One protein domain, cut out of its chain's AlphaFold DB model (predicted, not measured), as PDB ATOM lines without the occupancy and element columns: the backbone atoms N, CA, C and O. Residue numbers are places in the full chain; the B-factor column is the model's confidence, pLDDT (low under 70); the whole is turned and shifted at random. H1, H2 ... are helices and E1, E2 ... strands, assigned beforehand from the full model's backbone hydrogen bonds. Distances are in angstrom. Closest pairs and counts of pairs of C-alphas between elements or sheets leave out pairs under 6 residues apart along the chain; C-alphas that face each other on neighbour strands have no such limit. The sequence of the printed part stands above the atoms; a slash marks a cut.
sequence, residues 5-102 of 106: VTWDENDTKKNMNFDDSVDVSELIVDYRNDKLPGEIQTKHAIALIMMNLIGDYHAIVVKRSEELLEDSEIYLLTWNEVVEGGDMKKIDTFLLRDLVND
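What this domain is: This is residues 5 to 102 of the 106 residues of an uncharacterized protein of Bacillus gaemokensis (UniProt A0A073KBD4). A twisted wall of four strands has helices on one face, with H1 over the edge strand E1 and H3 over the inner strands E2 and E3, while the other face has no named helix on it. H3 lies nearest the middle of the domain, H4 packs beside it, and H2 crosses H4 at the end away from the turn between E3 and E4. The 98 printed residues hold four named helices and four named strands, in the order E1 H1 H2 H3 E2 E3 E4 H4; the class is mixed, helices and strands. The sheet runs E1, E2, E3, E4, antiparallel throughout. The whole is compact, with a radius of gyration of the C-alphas of 13.2 A and spans of 36 by 32 by 23 A.

Where its parts are: Strand E1, residues 5 to 7, is 6.5 A long and begins at C-alpha 5, (36.753, -8.424, 35.974). H1 is residues 9 to 15, 10.1 A, and H2 is residues 25 to 32, 10.8 A. H3, residues 42 to 52, is the longest helix at 15.6 A and begins at C-alpha 42, (24.944, -4.831, 42.489). E2 is residues 58 to 63, 16.5 A; E3 is residues 73 to 80, 23.7 A; E4 is residues 83 to 90, 19.8 A. H4, residues 93 to 100, 10.5 A, ends at C-alpha 100, (26.264, 8.555, 50.784).

How they stand to each other: E1 and E2 are antiparallel at 154 degrees, with N 7 and O 60 3.1 A apart, within hydrogen-bond range. E2 and E3 form a hairpin, with N 59 and O 77 at 2.8 A. E3 and E4 form another, with N 76 and O 89 at 2.9 A; E2, E3 and E4 are a meander, each strand the antiparallel neighbour of the one before. H1 and H3 are on the same face, making two layers, helices on one face of a sheet. H1 has a height over the sheet of 7.9 A and runs along the strands, at 20 degrees to E1 on the local plane; its closest C-alphas to E2 are those of Glu 9 and Ala 59, 7.0 A. H3 runs along the strands at a height of 9.8 A, on a local plane only just fixed by 6 C-alphas of the sheet. H3 and H4 touch, with the C-alphas of Asn 52 and Val 100 closest at 6.6 A, at a shallow tilt of 28 degrees, the same way. H2 and H4 touch, about perpendicular at 74 degrees, with the C-alphas of Tyr 31 and Arg 97 closest at 5.4 A. In H1, H2, H3 and H4 every O i to N i+4 pair is within hydrogen-bond range.

The domain as a whole: The two C-alphas farthest apart are those of Glu 67 and Val 82, 39.1 A. The printed part has no cut, and no link is long. The mean pLDDT of the printed part is 77.4, and 30 residues are under 70: 5 to 13, 15 to 21, 54 to 56, 64 to 71 and 83 to 85.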
ATOM      1  N   VAL A   5      36.854  -9.459  36.997       60.62
ATOM      2  CA  VAL A   5      36.753  -8.424  35.974       60.62
ATOM      3  C   VAL A   5      36.901  -7.072  36.661       60.62
ATOM      4  O   VAL A   5      36.182  -6.761  37.612       60.62
ATOM      5  N   THR A   6      37.866  -6.291  36.187       62.59
ATOM      6  CA  THR A   6      38.084  -4.913  36.628       62.59
ATOM      7  C   THR A   6      37.532  -3.990  35.563       62.59
ATOM      8  O   THR A   6      37.836  -4.168  34.382       62.59
ATOM      9  N   TRP A   7      36.736  -3.013  35.981       64.75
ATOM     10  CA  TRP A   7      36.197  -1.996  35.095       64.75
ATOM     11  C   TRP A   7      36.596  -0.615  35.606       64.75
ATOM     12  O   TRP A   7      36.563  -0.349  36.809       64.75
ATOM     13  N   ASP A   8      36.976   0.264  34.683       67.25
ATOM     14  CA  ASP A   8      36.972   1.697  34.965       67.25
ATOM     15  C   ASP A   8      35.531   2.240  34.939       67.25
ATOM     16  O   ASP A   8      34.569   1.491  34.733       67.25
ATOM     17  N   GLU A   9      35.348   3.535  35.185       63.75
ATOM     18  CA  GLU A   9      34.022   4.157  35.222       63.75
ATOM     19  C   GLU A   9      33.233   3.959  33.907       63.75
ATOM     20  O   GLU A   9      32.044   3.619  33.917       63.75
ATOM     21  N   ASN A  10      33.899   4.132  32.764       67.62
ATOM     22  CA  ASN A  10      33.280   4.061  31.440       67.62
ATOM     23  C   ASN A  10      32.966   2.615  31.054       67.62
ATOM     24  O   ASN A  10      31.888   2.315  30.530       67.62
ATOM     25  N   ASP A  11      33.890   1.706  31.347       69.94
ATOM     26  CA  ASP A  11      33.709   0.276  31.161       69.94
ATOM     27  C   ASP A  11      32.616  -0.262  32.081       69.94
ATOM     28  O   ASP A  11      31.835  -1.107  31.646       69.94
ATOM     29  N   THR A  12      32.490   0.242  33.310       66.81
ATOM     30  CA  THR A  12      31.413  -0.149  34.230       66.81
ATOM     31  C   THR A  12      30.069   0.245  33.637       66.81
ATOM     32  O   THR A  12      29.206  -0.619  33.464       66.81
ATOM     33  N   LYS A  13      29.918   1.512  33.224       66.94
ATOM     34  CA  LYS A  13      28.708   2.017  32.557       66.94
ATOM     35  C   LYS A  13      28.297   1.138  31.378       66.94
ATOM     36  O   LYS A  13      27.171   0.643  31.308       66.94
ATOM     37  N   LYS A  14      29.242   0.874  30.474       71.06
ATOM     38  CA  LYS A  14      29.006   0.103  29.249       71.06
ATOM     39  C   LYS A  14      28.713  -1.377  29.513       71.06
ATOM     40  O   LYS A  14      27.771  -1.920  28.944       71.06
ATOM     41  N   ASN A  15      29.509  -2.049  30.347       66.00
ATOM     42  CA  ASN A  15      29.387  -3.494  30.588       66.00
ATOM     43  C   ASN A  15      28.188  -3.857  31.471       66.00
ATOM     44  O   ASN A  15      27.737  -5.004  31.451       66.00
ATOM     45  N   MET A  16      27.672  -2.903  32.243       63.47
ATOM     46  CA  MET A  16      26.477  -3.095  33.061       63.47
ATOM     47  C   MET A  16      25.177  -2.746  32.346       63.47
ATOM     48  O   MET A  16      24.117  -2.943  32.937       63.47
ATOM     49  N   ASN A  17      25.232  -2.240  31.105       63.03
ATOM     50  CA  ASN A  17      24.080  -1.575  30.492       63.03
ATOM     51  C   ASN A  17      23.501  -0.524  31.461       63.03
ATOM     52  O   ASN A  17      22.286  -0.405  31.621       63.03
ATOM     53  N   PHE A  18      24.394   0.170  32.175       62.88
ATOM     54  CA  PHE A  18      24.014   1.152  33.171       62.88
ATOM     55  C   PHE A  18      23.449   2.352  32.423       62.88
ATOM     56  O   PHE A  18      24.183   3.154  31.849       62.88
ATOM     57  N   ASP A  19      22.128   2.397  32.349       64.19
ATOM     58  CA  ASP A  19      21.408   3.559  31.876       64.19
ATOM     59  C   ASP A  19      21.513   4.629  32.970       64.19
ATOM     60  O   ASP A  19      21.307   4.331  34.149       64.19
ATOM     61  N   ASP A  20      21.803   5.876  32.600       62.06
ATOM     62  CA  ASP A  20      21.802   7.009  33.542       62.06
ATOM     63  C   ASP A  20      20.411   7.198  34.207       62.06
ATOM     64  O   ASP A  20      20.244   8.020  35.105       62.06
ATOM     65  N   SER A  21      19.408   6.419  33.780       62.09
ATOM     66  CA  SER A  21      18.066   6.305  34.351       62.09
ATOM     67  C   SER A  21      17.942   5.426  35.605       62.09
ATOM     68  O   SER A  21      16.833   5.336  36.143       62.09
ATOM     69  N   VAL A  22      19.010   4.772  36.092       73.00
ATOM     70  CA  VAL A  22      18.954   4.024  37.366       73.00
ATOM     71  C   VAL A  22      18.716   5.001  38.519       73.00
ATOM     72  O   VAL A  22      19.643   5.587  39.076       73.00
ATOM     73  N   ASP A  23      17.447   5.167  38.883       80.56
ATOM     74  CA  ASP A  23      17.026   6.048  39.963       80.56
ATOM     75  C   ASP A  23      17.325   5.415  41.328       80.56
ATOM     76  O   ASP A  23      16.746   4.397  41.713       80.56
ATOM     77  N   VAL A  24      18.244   6.037  42.064       85.06
ATOM     78  CA  VAL A  24      18.593   5.683  43.447       85.06
ATOM     79  C   VAL A  24      18.203   6.775  44.444       85.06
ATOM     80  O   VAL A  24      18.687   6.777  45.573       85.06
ATOM     81  N   SER A  25      17.321   7.705  44.071       86.38
ATOM     82  CA  SER A  25      16.945   8.853  44.911       86.38
ATOM     83  C   SER A  25      16.327   8.426  46.244       86.38
ATOM     84  O   SER A  25      16.736   8.911  47.300       86.38
ATOM     85  N   GLU A  26      15.380   7.483  46.218       88.19
ATOM     86  CA  GLU A  26      14.783   6.927  47.442       88.19
ATOM     87  C   GLU A  26      15.819   6.169  48.274       88.19
ATOM     88  O   GLU A  26      15.869   6.323  49.492       88.19
ATOM     89  N   LEU A  27      16.716   5.435  47.610       88.94
ATOM     90  CA  LEU A  27      17.778   4.693  48.276       88.94
ATOM     91  C   LEU A  27      18.730   5.644  49.016       88.94
ATOM     92  O   LEU A  27      19.046   5.418  50.176       88.94
ATOM     93  N   ILE A  28      19.129   6.759  48.401       89.38
ATOM     94  CA  ILE A  28      19.933   7.798  49.061       89.38
ATOM     95  C   ILE A  28      19.225   8.315  50.320       89.38
ATOM     96  O   ILE A  28      19.858   8.470  51.366       89.38
ATOM     97  N   VAL A  29      17.916   8.575  50.242       90.69
ATOM     98  CA  VAL A  29      17.119   9.023  51.395       90.69
ATOM     99  C   VAL A  29      17.097   7.958  52.490       90.69
ATOM    100  O   VAL A  29      17.272   8.296  53.661       90.69
ATOM    101  N   ASP A  30      16.918   6.691  52.139       91.94
ATOM    102  CA  ASP A  30      16.906   5.588  53.097       91.94
ATOM    103  C   ASP A  30      18.257   5.432  53.803       91.94
ATOM    104  O   ASP A  30      18.306   5.394  55.035       91.94
ATOM    105  N   TYR A  31      19.362   5.465  53.057       91.19
ATOM    106  CA  TYR A  31      20.713   5.404  53.617       91.19
ATOM    107  C   TYR A  31      21.032   6.591  54.536       91.19
ATOM    108  O   TYR A  31      21.625   6.404  55.597       91.19
ATOM    109  N   ARG A  32      20.589   7.808  54.189       89.50
ATOM    110  CA  ARG A  32      20.732   8.999  55.052       89.50
ATOM    111  C   ARG A  32      19.921   8.920  56.345       89.50
ATOM    112  O   ARG A  32      20.251   9.601  57.308       89.50
ATOM    113  N   ASN A  33      18.861   8.114  56.367       91.50
ATOM    114  CA  ASN A  33      17.991   7.916  57.527       91.50
ATOM    115  C   ASN A  33      18.262   6.589  58.263       91.50
ATOM    116  O   ASN A  33      17.399   6.141  59.019       91.50
ATOM    117  N   ASP A  34      19.408   5.941  58.018       86.81
ATOM    118  CA  ASP A  34      19.778   4.627  58.576       86.81
ATOM    119  C   ASP A  34      18.739   3.510  58.313       86.81
ATOM    120  O   ASP A  34      18.700   2.487  59.003       86.81
ATOM    121  N   LYS A  35      17.910   3.655  57.274       91.12
ATOM    122  CA  LYS A  35      16.986   2.617  56.793       91.12
ATOM    123  C   LYS A  35      17.711   1.693  55.822       91.12
ATOM    124  O   LYS A  35      17.453   1.667  54.624       91.12
ATOM    125  N   LEU A  36      18.678   0.967  56.358       84.31
ATOM    126  CA  LEU A  36      19.602   0.164  55.571       84.31
ATOM    127  C   LEU A  36      18.921  -1.102  55.015       84.31
ATOM    128  O   LEU A  36      18.283  -1.831  55.783       84.31
ATOM    129  N   PRO A  37      19.053  -1.405  53.710       83.38
ATOM    130  CA  PRO A  37      18.530  -2.647  53.157       83.38
ATOM    131  C   PRO A  37      19.315  -3.853  53.692       83.38
ATOM    132  O   PRO A  37      20.517  -3.770  53.947       83.38
ATOM    133  N   GLY A  38      18.635  -4.995  53.836       78.88
ATOM    134  CA  GLY A  38      19.281  -6.245  54.258       78.88
ATOM    135  C   GLY A  38      20.268  -6.792  53.222       78.88
ATOM    136  O   GLY A  38      21.283  -7.371  53.593       78.88
ATOM    137  N   GLU A  39      19.993  -6.559  51.937       77.06
ATOM    138  CA  GLU A  39      20.834  -6.948  50.804       77.06
ATOM    139  C   GLU A  39      20.867  -5.819  49.771       77.06
ATOM    140  O   GLU A  39      19.903  -5.062  49.622       77.06
ATOM    141  N   ILE A  40      21.983  -5.697  49.052       78.62
ATOM    142  CA  ILE A  40      22.184  -4.638  48.064       78.62
ATOM    143  C   ILE A  40      22.351  -5.263  46.697       78.62
ATOM    144  O   ILE A  40      23.307  -5.988  46.445       78.62
ATOM    145  N   GLN A  41      21.462  -4.888  45.787       82.56
ATOM    146  CA  GLN A  41      21.615  -5.249  44.389       82.56
ATOM    147  C   GLN A  41      22.849  -4.554  43.807       82.56
ATOM    148  O   GLN A  41      22.989  -3.332  43.918       82.56
ATOM    149  N   THR A  42      23.698  -5.312  43.113       81.12
ATOM    150  CA  THR A  42      24.944  -4.831  42.489       81.12
ATOM    151  C   THR A  42      24.752  -3.536  41.691       81.12
ATOM    152  O   THR A  42      25.560  -2.615  41.792       81.12
ATOM    153  N   LYS A  43      23.649  -3.424  40.934       80.62
ATOM    154  CA  LYS A  43      23.325  -2.223  40.144       80.62
ATOM    155  C   LYS A  43      23.122  -0.973  41.008       80.62
ATOM    156  O   LYS A  43      23.583   0.096  40.634       80.62
ATOM    157  N   HIS A  44      22.473  -1.100  42.167       85.69
ATOM    158  CA  HIS A  44      22.235   0.021  43.074       85.69
ATOM    159  C   HIS A  44      23.518   0.418  43.800       85.69
ATOM    160  O   HIS A  44      23.790   1.604  43.943       85.69
ATOM    161  N   ALA A  45      24.330  -0.561  44.213       87.19
ATOM    162  CA  ALA A  45      25.647  -0.288  44.782       87.19
ATOM    163  C   ALA A  45      26.509   0.526  43.809       87.19
ATOM    164  O   ALA A  45      27.070   1.547  44.190       87.19
ATOM    165  N   ILE A  46      26.565   0.115  42.543       84.69
ATOM    166  CA  ILE A  46      27.347   0.813  41.520       84.69
ATOM    167  C   ILE A  46      26.771   2.188  41.214       84.69
ATOM    168  O   ILE A  46      27.535   3.143  41.167       84.69
ATOM    169  N   ALA A  47      25.448   2.322  41.107       84.44
ATOM    170  CA  ALA A  47      24.797   3.621  40.958       84.44
ATOM    171  C   ALA A  47      25.206   4.604  42.063       84.44
ATOM    172  O   ALA A  47      25.641   5.719  41.782       84.44
ATOM    173  N   LEU A  48      25.124   4.167  43.323       88.12
ATOM    174  CA  LEU A  48      25.512   4.976  44.474       88.12
ATOM    175  C   LEU A  48      27.003   5.328  44.445       88.12
ATOM    176  O   LEU A  48      27.349   6.481  44.694       88.12
ATOM    177  N   ILE A  49      27.876   4.373  44.114       86.25
ATOM    178  CA  ILE A  49      29.325   4.603  43.978       86.25
ATOM    179  C   ILE A  49      29.599   5.675  42.933       86.25
ATOM    180  O   ILE A  49      30.241   6.681  43.226       86.25
ATOM    181  N   MET A  50      29.060   5.479  41.736       80.38
ATOM    182  CA  MET A  50      29.295   6.360  40.604       80.38
ATOM    183  C   MET A  50      28.747   7.763  40.841       80.38
ATOM    184  O   MET A  50      29.400   8.713  40.440       80.38
ATOM    185  N   MET A  51      27.598   7.921  41.508       81.00
ATOM    186  CA  MET A  51      27.042   9.244  41.819       81.00
ATOM    187  C   MET A  51      27.830  10.010  42.887       81.00
ATOM    188  O   MET A  51      27.879  11.235  42.822       81.00
ATOM    189  N   ASN A  52      28.410   9.319  43.874       82.75
ATOM    190  CA  ASN A  52      29.099   9.975  44.993       82.75
ATOM    191  C   ASN A  52      30.602  10.181  44.748       82.75
ATOM    192  O   ASN A  52      31.192  11.031  45.399       82.75
ATOM    193  N   LEU A  53      31.218   9.444  43.817       78.38
ATOM    194  CA  LEU A  53      32.655   9.538  43.504       78.38
ATOM    195  C   LEU A  53      32.939  10.191  42.142       78.38
ATOM    196  O   LEU A  53      33.991   9.958  41.542       78.38
ATOM    197  N   ILE A  54      32.004  10.994  41.620       69.19
ATOM    198  CA  ILE A  54      32.201  11.702  40.348       69.19
ATOM    199  C   ILE A  54      33.412  12.633  40.465       69.19
ATOM    200  O   ILE A  54      33.391  13.600  41.222       69.19
ATOM    201  N   GLY A  55      34.436  12.380  39.646       63.75
ATOM    202  CA  GLY A  55      35.657  13.188  39.599       63.75
ATOM    203  C   GLY A  55      36.757  12.751  40.570       63.75
ATOM    204  O   GLY A  55      37.859  13.292  40.484       63.75
ATOM    205  N   ASP A  56      36.501  11.755  41.422       69.75
ATOM    206  CA  ASP A  56      37.510  11.161  42.298       69.75
ATOM    207  C   ASP A  56      38.229   9.988  41.622       69.75
ATOM    208  O   ASP A  56      37.673   9.254  40.801       69.75
ATOM    209  N   TYR A  57      39.483   9.770  42.008       73.31
ATOM    210  CA  TYR A  57      40.304   8.668  41.517       73.31
ATOM    211  C   TYR A  57      39.870   7.331  42.142       73.31
ATOM    212  O   TYR A  57      40.222   7.016  43.284       73.31
ATOM    213  N   HIS A  58      39.108   6.533  41.389       77.62
ATOM    214  CA  HIS A  58      38.600   5.243  41.849       77.62
ATOM    215  C   HIS A  58      38.520   4.179  40.741       77.62
ATOM    216  O   HIS A  58      38.512   4.476  39.547       77.62
ATOM    217  N   ALA A  59      38.465   2.914  41.154       79.81
ATOM    218  CA  ALA A  59      38.251   1.756  40.295       79.81
ATOM    219  C   ALA A  59      37.292   0.779  40.977       79.81
ATOM    220  O   ALA A  59      37.343   0.581  42.196       79.81
ATOM    221  N   ILE A  60      36.434   0.148  40.178       81.31
ATOM    222  CA  ILE A  60      35.428  -0.797  40.657       81.31
ATOM    223  C   ILE A  60      35.826  -2.195  40.182       81.31
ATOM    224  O   ILE A  60      35.991  -2.459  38.991       81.31
ATOM    225  N   VAL A  61      35.981  -3.116  41.130       81.12
ATOM    226  CA  VAL A  61      36.226  -4.531  40.841       81.12
ATOM    227  C   VAL A  61      34.954  -5.297  41.141       81.12
ATOM    228  O   VAL A  61      34.440  -5.246  42.258       81.12
ATOM    229  N   VAL A  62      34.454  -6.035  40.153       77.06
ATOM    230  CA  VAL A  62      33.239  -6.838  40.296       77.06
ATOM    231  C   VAL A  62      33.602  -8.306  40.151       77.06
ATOM    232  O   VAL A  62      34.045  -8.768  39.096       77.06
ATOM    233  N   LYS A  63      33.407  -9.066  41.226       77.12
ATOM    234  CA  LYS A  63      33.612 -10.511  41.253       77.12
ATOM    235  C   LYS A  63      32.264 -11.212  41.091       77.12
ATOM    236  O   LYS A  63      31.377 -11.092  41.933       77.12
ATOM    237  N   ARG A  64      32.126 -11.948  39.984       69.06
ATOM    238  CA  ARG A  64      30.888 -12.630  39.572       69.06
ATOM    239  C   ARG A  64      30.918 -14.128  39.884       69.06
ATOM    240  O   ARG A  64      31.942 -14.777  39.665       69.06
ATOM    241  N   SER A  65      29.771 -14.699  40.266       60.41
ATOM    242  CA  SER A  65      29.493 -16.135  40.113       60.41
ATOM    243  C   SER A  65      28.645 -16.366  38.854       60.41
ATOM    244  O   SER A  65      27.426 -16.274  38.887       60.41
ATOM    245  N   GLU A  66      29.353 -16.572  37.745       52.38
ATOM    246  CA  GLU A  66      29.000 -17.087  36.404       52.38
ATOM    247  C   GLU A  66      27.650 -16.764  35.693       52.38
ATOM    248  O   GLU A  66      27.690 -16.777  34.467       52.38
ATOM    249  N   GLU A  67      26.518 -16.383  36.309       51.75
ATOM    250  CA  GLU A  67      25.235 -16.306  35.556       51.75
ATOM    251  C   GLU A  67      24.364 -15.044  35.728       51.75
ATOM    252  O   GLU A  67      23.679 -14.676  34.775       51.75
ATOM    253  N   LEU A  68      24.414 -14.307  36.847       52.59
ATOM    254  CA  LEU A  68      23.624 -13.075  37.033       52.59
ATOM    255  C   LEU A  68      24.405 -12.004  37.811       52.59
ATOM    256  O   LEU A  68      25.204 -12.306  38.695       52.59
ATOM    257  N   LEU A  69      24.167 -10.729  37.478       55.38
ATOM    258  CA  LEU A  69      24.706  -9.574  38.214       55.38
ATOM    259  C   LEU A  69      23.972  -9.324  39.537       55.38
ATOM    260  O   LEU A  69      24.333  -8.387  40.240       55.38
ATOM    261  N   GLU A  70      22.942 -10.095  39.879       56.84
ATOM    262  CA  GLU A  70      22.060  -9.746  40.996       56.84
ATOM    263  C   GLU A  70      22.761  -9.812  42.366       56.84
ATOM    264  O   GLU A  70      22.436  -8.982  43.205       56.84
ATOM    265  N   ASP A  71      23.848 -10.589  42.510       65.81
ATOM    266  CA  ASP A  71      24.568 -10.788  43.785       65.81
ATOM    267  C   ASP A  71      26.107 -10.788  43.639       65.81
ATOM    268  O   ASP A  71      26.819 -11.646  44.169       65.81
ATOM    269  N   SER A  72      26.665  -9.863  42.854       74.81
ATOM    270  CA  SER A  72      28.124  -9.797  42.669       74.81
ATOM    271  C   SER A  72      28.823  -9.166  43.874       74.81
ATOM    272  O   SER A  72      28.366  -8.169  44.427       74.81
ATOM    273  N   GLU A  73      29.997  -9.688  44.239       84.19
ATOM    274  CA  GLU A  73      30.852  -9.016  45.220       84.19
ATOM    275  C   GLU A  73      31.527  -7.815  44.550       84.19
ATOM    276  O   GLU A  73      32.268  -7.976  43.576       84.19
ATOM    277  N   ILE A  74      31.285  -6.615  45.076       85.19
ATOM    278  CA  ILE A  74      31.908  -5.384  44.586       85.19
ATOM    279  C   ILE A  74      33.018  -4.969  45.550       85.19
ATOM    280  O   ILE A  74      32.844  -4.986  46.770       85.19
ATOM    281  N   TYR A  75      34.150  -4.561  44.994       87.06
ATOM    282  CA  TYR A  75      35.232  -3.913  45.717       87.06
ATOM    283  C   TYR A  75      35.489  -2.546  45.098       87.06
ATOM    284  O   TYR A  75      35.509  -2.401  43.875       87.06
ATOM    285  N   LEU A  76      35.697  -1.558  45.956       86.81
ATOM    286  CA  LEU A  76      36.026  -0.198  45.574       86.81
ATOM    287  C   LEU A  76      37.476   0.073  45.956       86.81
ATOM    288  O   LEU A  76      37.834  -0.020  47.129       86.81
ATOM    289  N   LEU A  77      38.292   0.391  44.955       85.12
ATOM    290  CA  LEU A  77      39.650   0.890  45.126       85.12
ATOM    291  C   LEU A  77      39.627   2.406  44.950       85.12
ATOM    292  O   LEU A  77      39.228   2.886  43.893       85.12
ATOM    293  N   THR A  78      40.080   3.147  45.952       80.25
ATOM    294  CA  THR A  78      40.190   4.615  45.910       80.25
ATOM    295  C   THR A  78      41.637   5.030  46.110       80.25
ATOM    296  O   THR A  78      42.319   4.456  46.961       80.25
ATOM    297  N   TRP A  79      42.114   6.031  45.381       80.25
ATOM    298  CA  TRP A  79      43.449   6.600  45.578       80.25
ATOM    299  C   TRP A  79      43.416   8.122  45.455       80.25
ATOM    300  O   TRP A  79      42.385   8.720  45.169       80.25
ATOM    301  N   ASN A  80      44.546   8.770  45.721       76.00
ATOM    302  CA  ASN A  80      44.736  10.190  45.452       76.00
ATOM    303  C   ASN A  80      46.116  10.394  44.809       76.00
ATOM    304  O   ASN A  80      46.926   9.471  44.767       76.00
ATOM    305  N   GLU A  81      46.393  11.593  44.299       70.88
ATOM    306  CA  GLU A  81      47.665  11.889  43.617       70.88
ATOM    307  C   GLU A  81      48.900  11.816  44.535       70.88
ATOM    308  O   GLU A  81      50.031  11.803  44.054       70.88
ATOM    309  N   VAL A  82      48.700  11.793  45.855       70.12
ATOM    310  CA  VAL A  82      49.765  11.933  46.860       70.12
ATOM    311  C   VAL A  82      50.157  10.585  47.478       70.12
ATOM    312  O   VAL A  82      51.275  10.435  47.966       70.12
ATOM    313  N   VAL A  83      49.258   9.598  47.468       62.19
ATOM    314  CA  VAL A  83      49.420   8.310  48.150       62.19
ATOM    315  C   VAL A  83      49.537   7.185  47.123       62.19
ATOM    316  O   VAL A  83      48.560   6.812  46.472       62.19
ATOM    317  N   GLU A  84      50.731   6.596  47.019       57.97
ATOM    318  CA  GLU A  84      50.938   5.358  46.263       57.97
ATOM    319  C   GLU A  84      50.240   4.177  46.958       57.97
ATOM    320  O   GLU A  84      50.465   3.913  48.139       57.97
ATOM    321  N   GLY A  85      49.415   3.440  46.209       64.69
ATOM    322  CA  GLY A  85      48.863   2.142  46.621       64.69
ATOM    323  C   GLY A  85      47.341   2.077  46.744       64.69
ATOM    324  O   GLY A  85      46.785   1.005  46.515       64.69
ATOM    325  N   GLY A  86      46.666   3.201  47.013       77.12
ATOM    326  CA  GLY A  86      45.211   3.244  47.219       77.12
ATOM    327  C   GLY A  86      44.713   2.371  48.385       77.12
ATOM    328  O   GLY A  86      45.477   1.647  49.019       77.12
ATOM    329  N   ASP A  87      43.417   2.448  48.683       82.69
ATOM    330  CA  ASP A  87      42.743   1.567  49.645       82.69
ATOM    331  C   ASP A  87      41.607   0.813  48.951       82.69
ATOM    332  O   ASP A  87      40.810   1.418  48.229       82.69
ATOM    333  N   MET A  88      41.555  -0.507  49.147       86.44
ATOM    334  CA  MET A  88      40.548  -1.384  48.552       86.44
ATOM    335  C   MET A  88      39.619  -1.915  49.634       86.44
ATOM    336  O   MET A  88      40.025  -2.702  50.492       86.44
ATOM    337  N   LYS A  89      38.339  -1.560  49.542       89.19
ATOM    338  CA  LYS A  89      37.306  -2.000  50.482       89.19
ATOM    339  C   LYS A  89      36.243  -2.818  49.765       89.19
ATOM    340  O   LYS A  89      35.831  -2.487  48.654       89.19
ATOM    341  N   LYS A  90      35.785  -3.896  50.406       89.25
ATOM    342  CA  LYS A  90      34.587  -4.613  49.958       89.25
ATOM    343  C   LYS A  90      33.373  -3.721  50.212       89.25
ATOM    344  O   LYS A  90      33.241  -3.170  51.300       89.25
ATOM    345  N   ILE A  91      32.503  -3.600  49.219       89.00
ATOM    346  CA  ILE A  91      31.251  -2.865  49.336       89.00
ATOM    347  C   ILE A  91      30.251  -3.680  50.151       89.00
ATOM    348  O   ILE A  91      29.954  -4.831  49.828       89.00
ATOM    349  N   ASP A  92      29.724  -3.047  51.190       89.12
ATOM    350  CA  ASP A  92      28.587  -3.507  51.970       89.12
ATOM    351  C   ASP A  92      27.657  -2.323  52.289       89.12
ATOM    352  O   ASP A  92      27.905  -1.177  51.896       89.12
ATOM    353  N   THR A  93      26.565  -2.603  53.000       88.81
ATOM    354  CA  THR A  93      25.555  -1.602  53.354       88.81
ATOM    355  C   THR A  93      26.085  -0.495  54.250       88.81
ATOM    356  O   THR A  93      25.641   0.646  54.144       88.81
ATOM    357  N   PHE A  94      27.063  -0.771  55.105       89.19
ATOM    358  CA  PHE A  94      27.627   0.261  55.967       89.19
ATOM    359  C   PHE A  94      28.585   1.155  55.189       89.19
ATOM    360  O   PHE A  94      28.524   2.375  55.324       89.19
ATOM    361  N   LEU A  95      29.395   0.579  54.303       89.44
ATOM    362  CA  LEU A  95      30.304   1.347  53.466       89.44
ATOM    363  C   LEU A  95      29.548   2.252  52.485       89.44
ATOM    364  O   LEU A  95      29.932   3.403  52.305       89.44
ATOM    365  N   LEU A  96      28.446   1.780  51.892       90.44
ATOM    366  CA  LEU A  96      27.594   2.623  51.042       90.44
ATOM    367  C   LEU A  96      26.898   3.733  51.829       90.44
ATOM    368  O   LEU A  96      26.740   4.836  51.313       90.44
ATOM    369  N   ARG A  97      26.521   3.486  53.086       90.88
ATOM    370  CA  ARG A  97      26.017   4.545  53.972       90.88
ATOM    371  C   ARG A  97      27.079   5.598  54.229       90.88
ATOM    372  O   ARG A  97      26.785   6.789  54.157       90.88
ATOM    373  N   ASP A  98      28.293   5.170  54.537       89.88
ATOM    374  CA  ASP A  98      29.394   6.089  54.800       89.88
ATOM    375  C   ASP A  98      29.759   6.874  53.531       89.88
ATOM    376  O   ASP A  98      30.060   8.064  53.618       89.88
ATOM    377  N   LEU A  99      29.630   6.253  52.353       89.19
ATOM    378  CA  LEU A  99      29.760   6.918  51.059       89.19
ATOM    379  C   LEU A  99      28.696   8.006  50.862       89.19
ATOM    380  O   LEU A  99      29.038   9.155  50.622       89.19
ATOM    381  N   VAL A 100      27.415   7.654  51.001       89.69
ATOM    382  CA  VAL A 100      26.264   8.555  50.784       89.69
ATOM    383  C   VAL A 100      26.249   9.752  51.748       89.69
ATOM    384  O   VAL A 100      25.624  10.779  51.469       89.69
ATOM    385  N   ASN A 101      26.912   9.615  52.896       87.81
ATOM    386  CA  ASN A 101      27.037  10.656  53.913       87.81
ATOM    387  C   ASN A 101      28.366  11.437  53.841       87.81
ATOM    388  O   ASN A 101      28.667  12.177  54.777       87.81
ATOM    389  N   ASP A 102      29.163  11.282  52.777       80.81
ATOM    390  CA  ASP A 102      30.474  11.934  52.600       80.81
ATOM    391  C   ASP A 102      31.448  11.689  53.771       80.81
ATOM    392  O   ASP A 102      32.201  12.581  54.194       80.81
TER     393      ASP A 102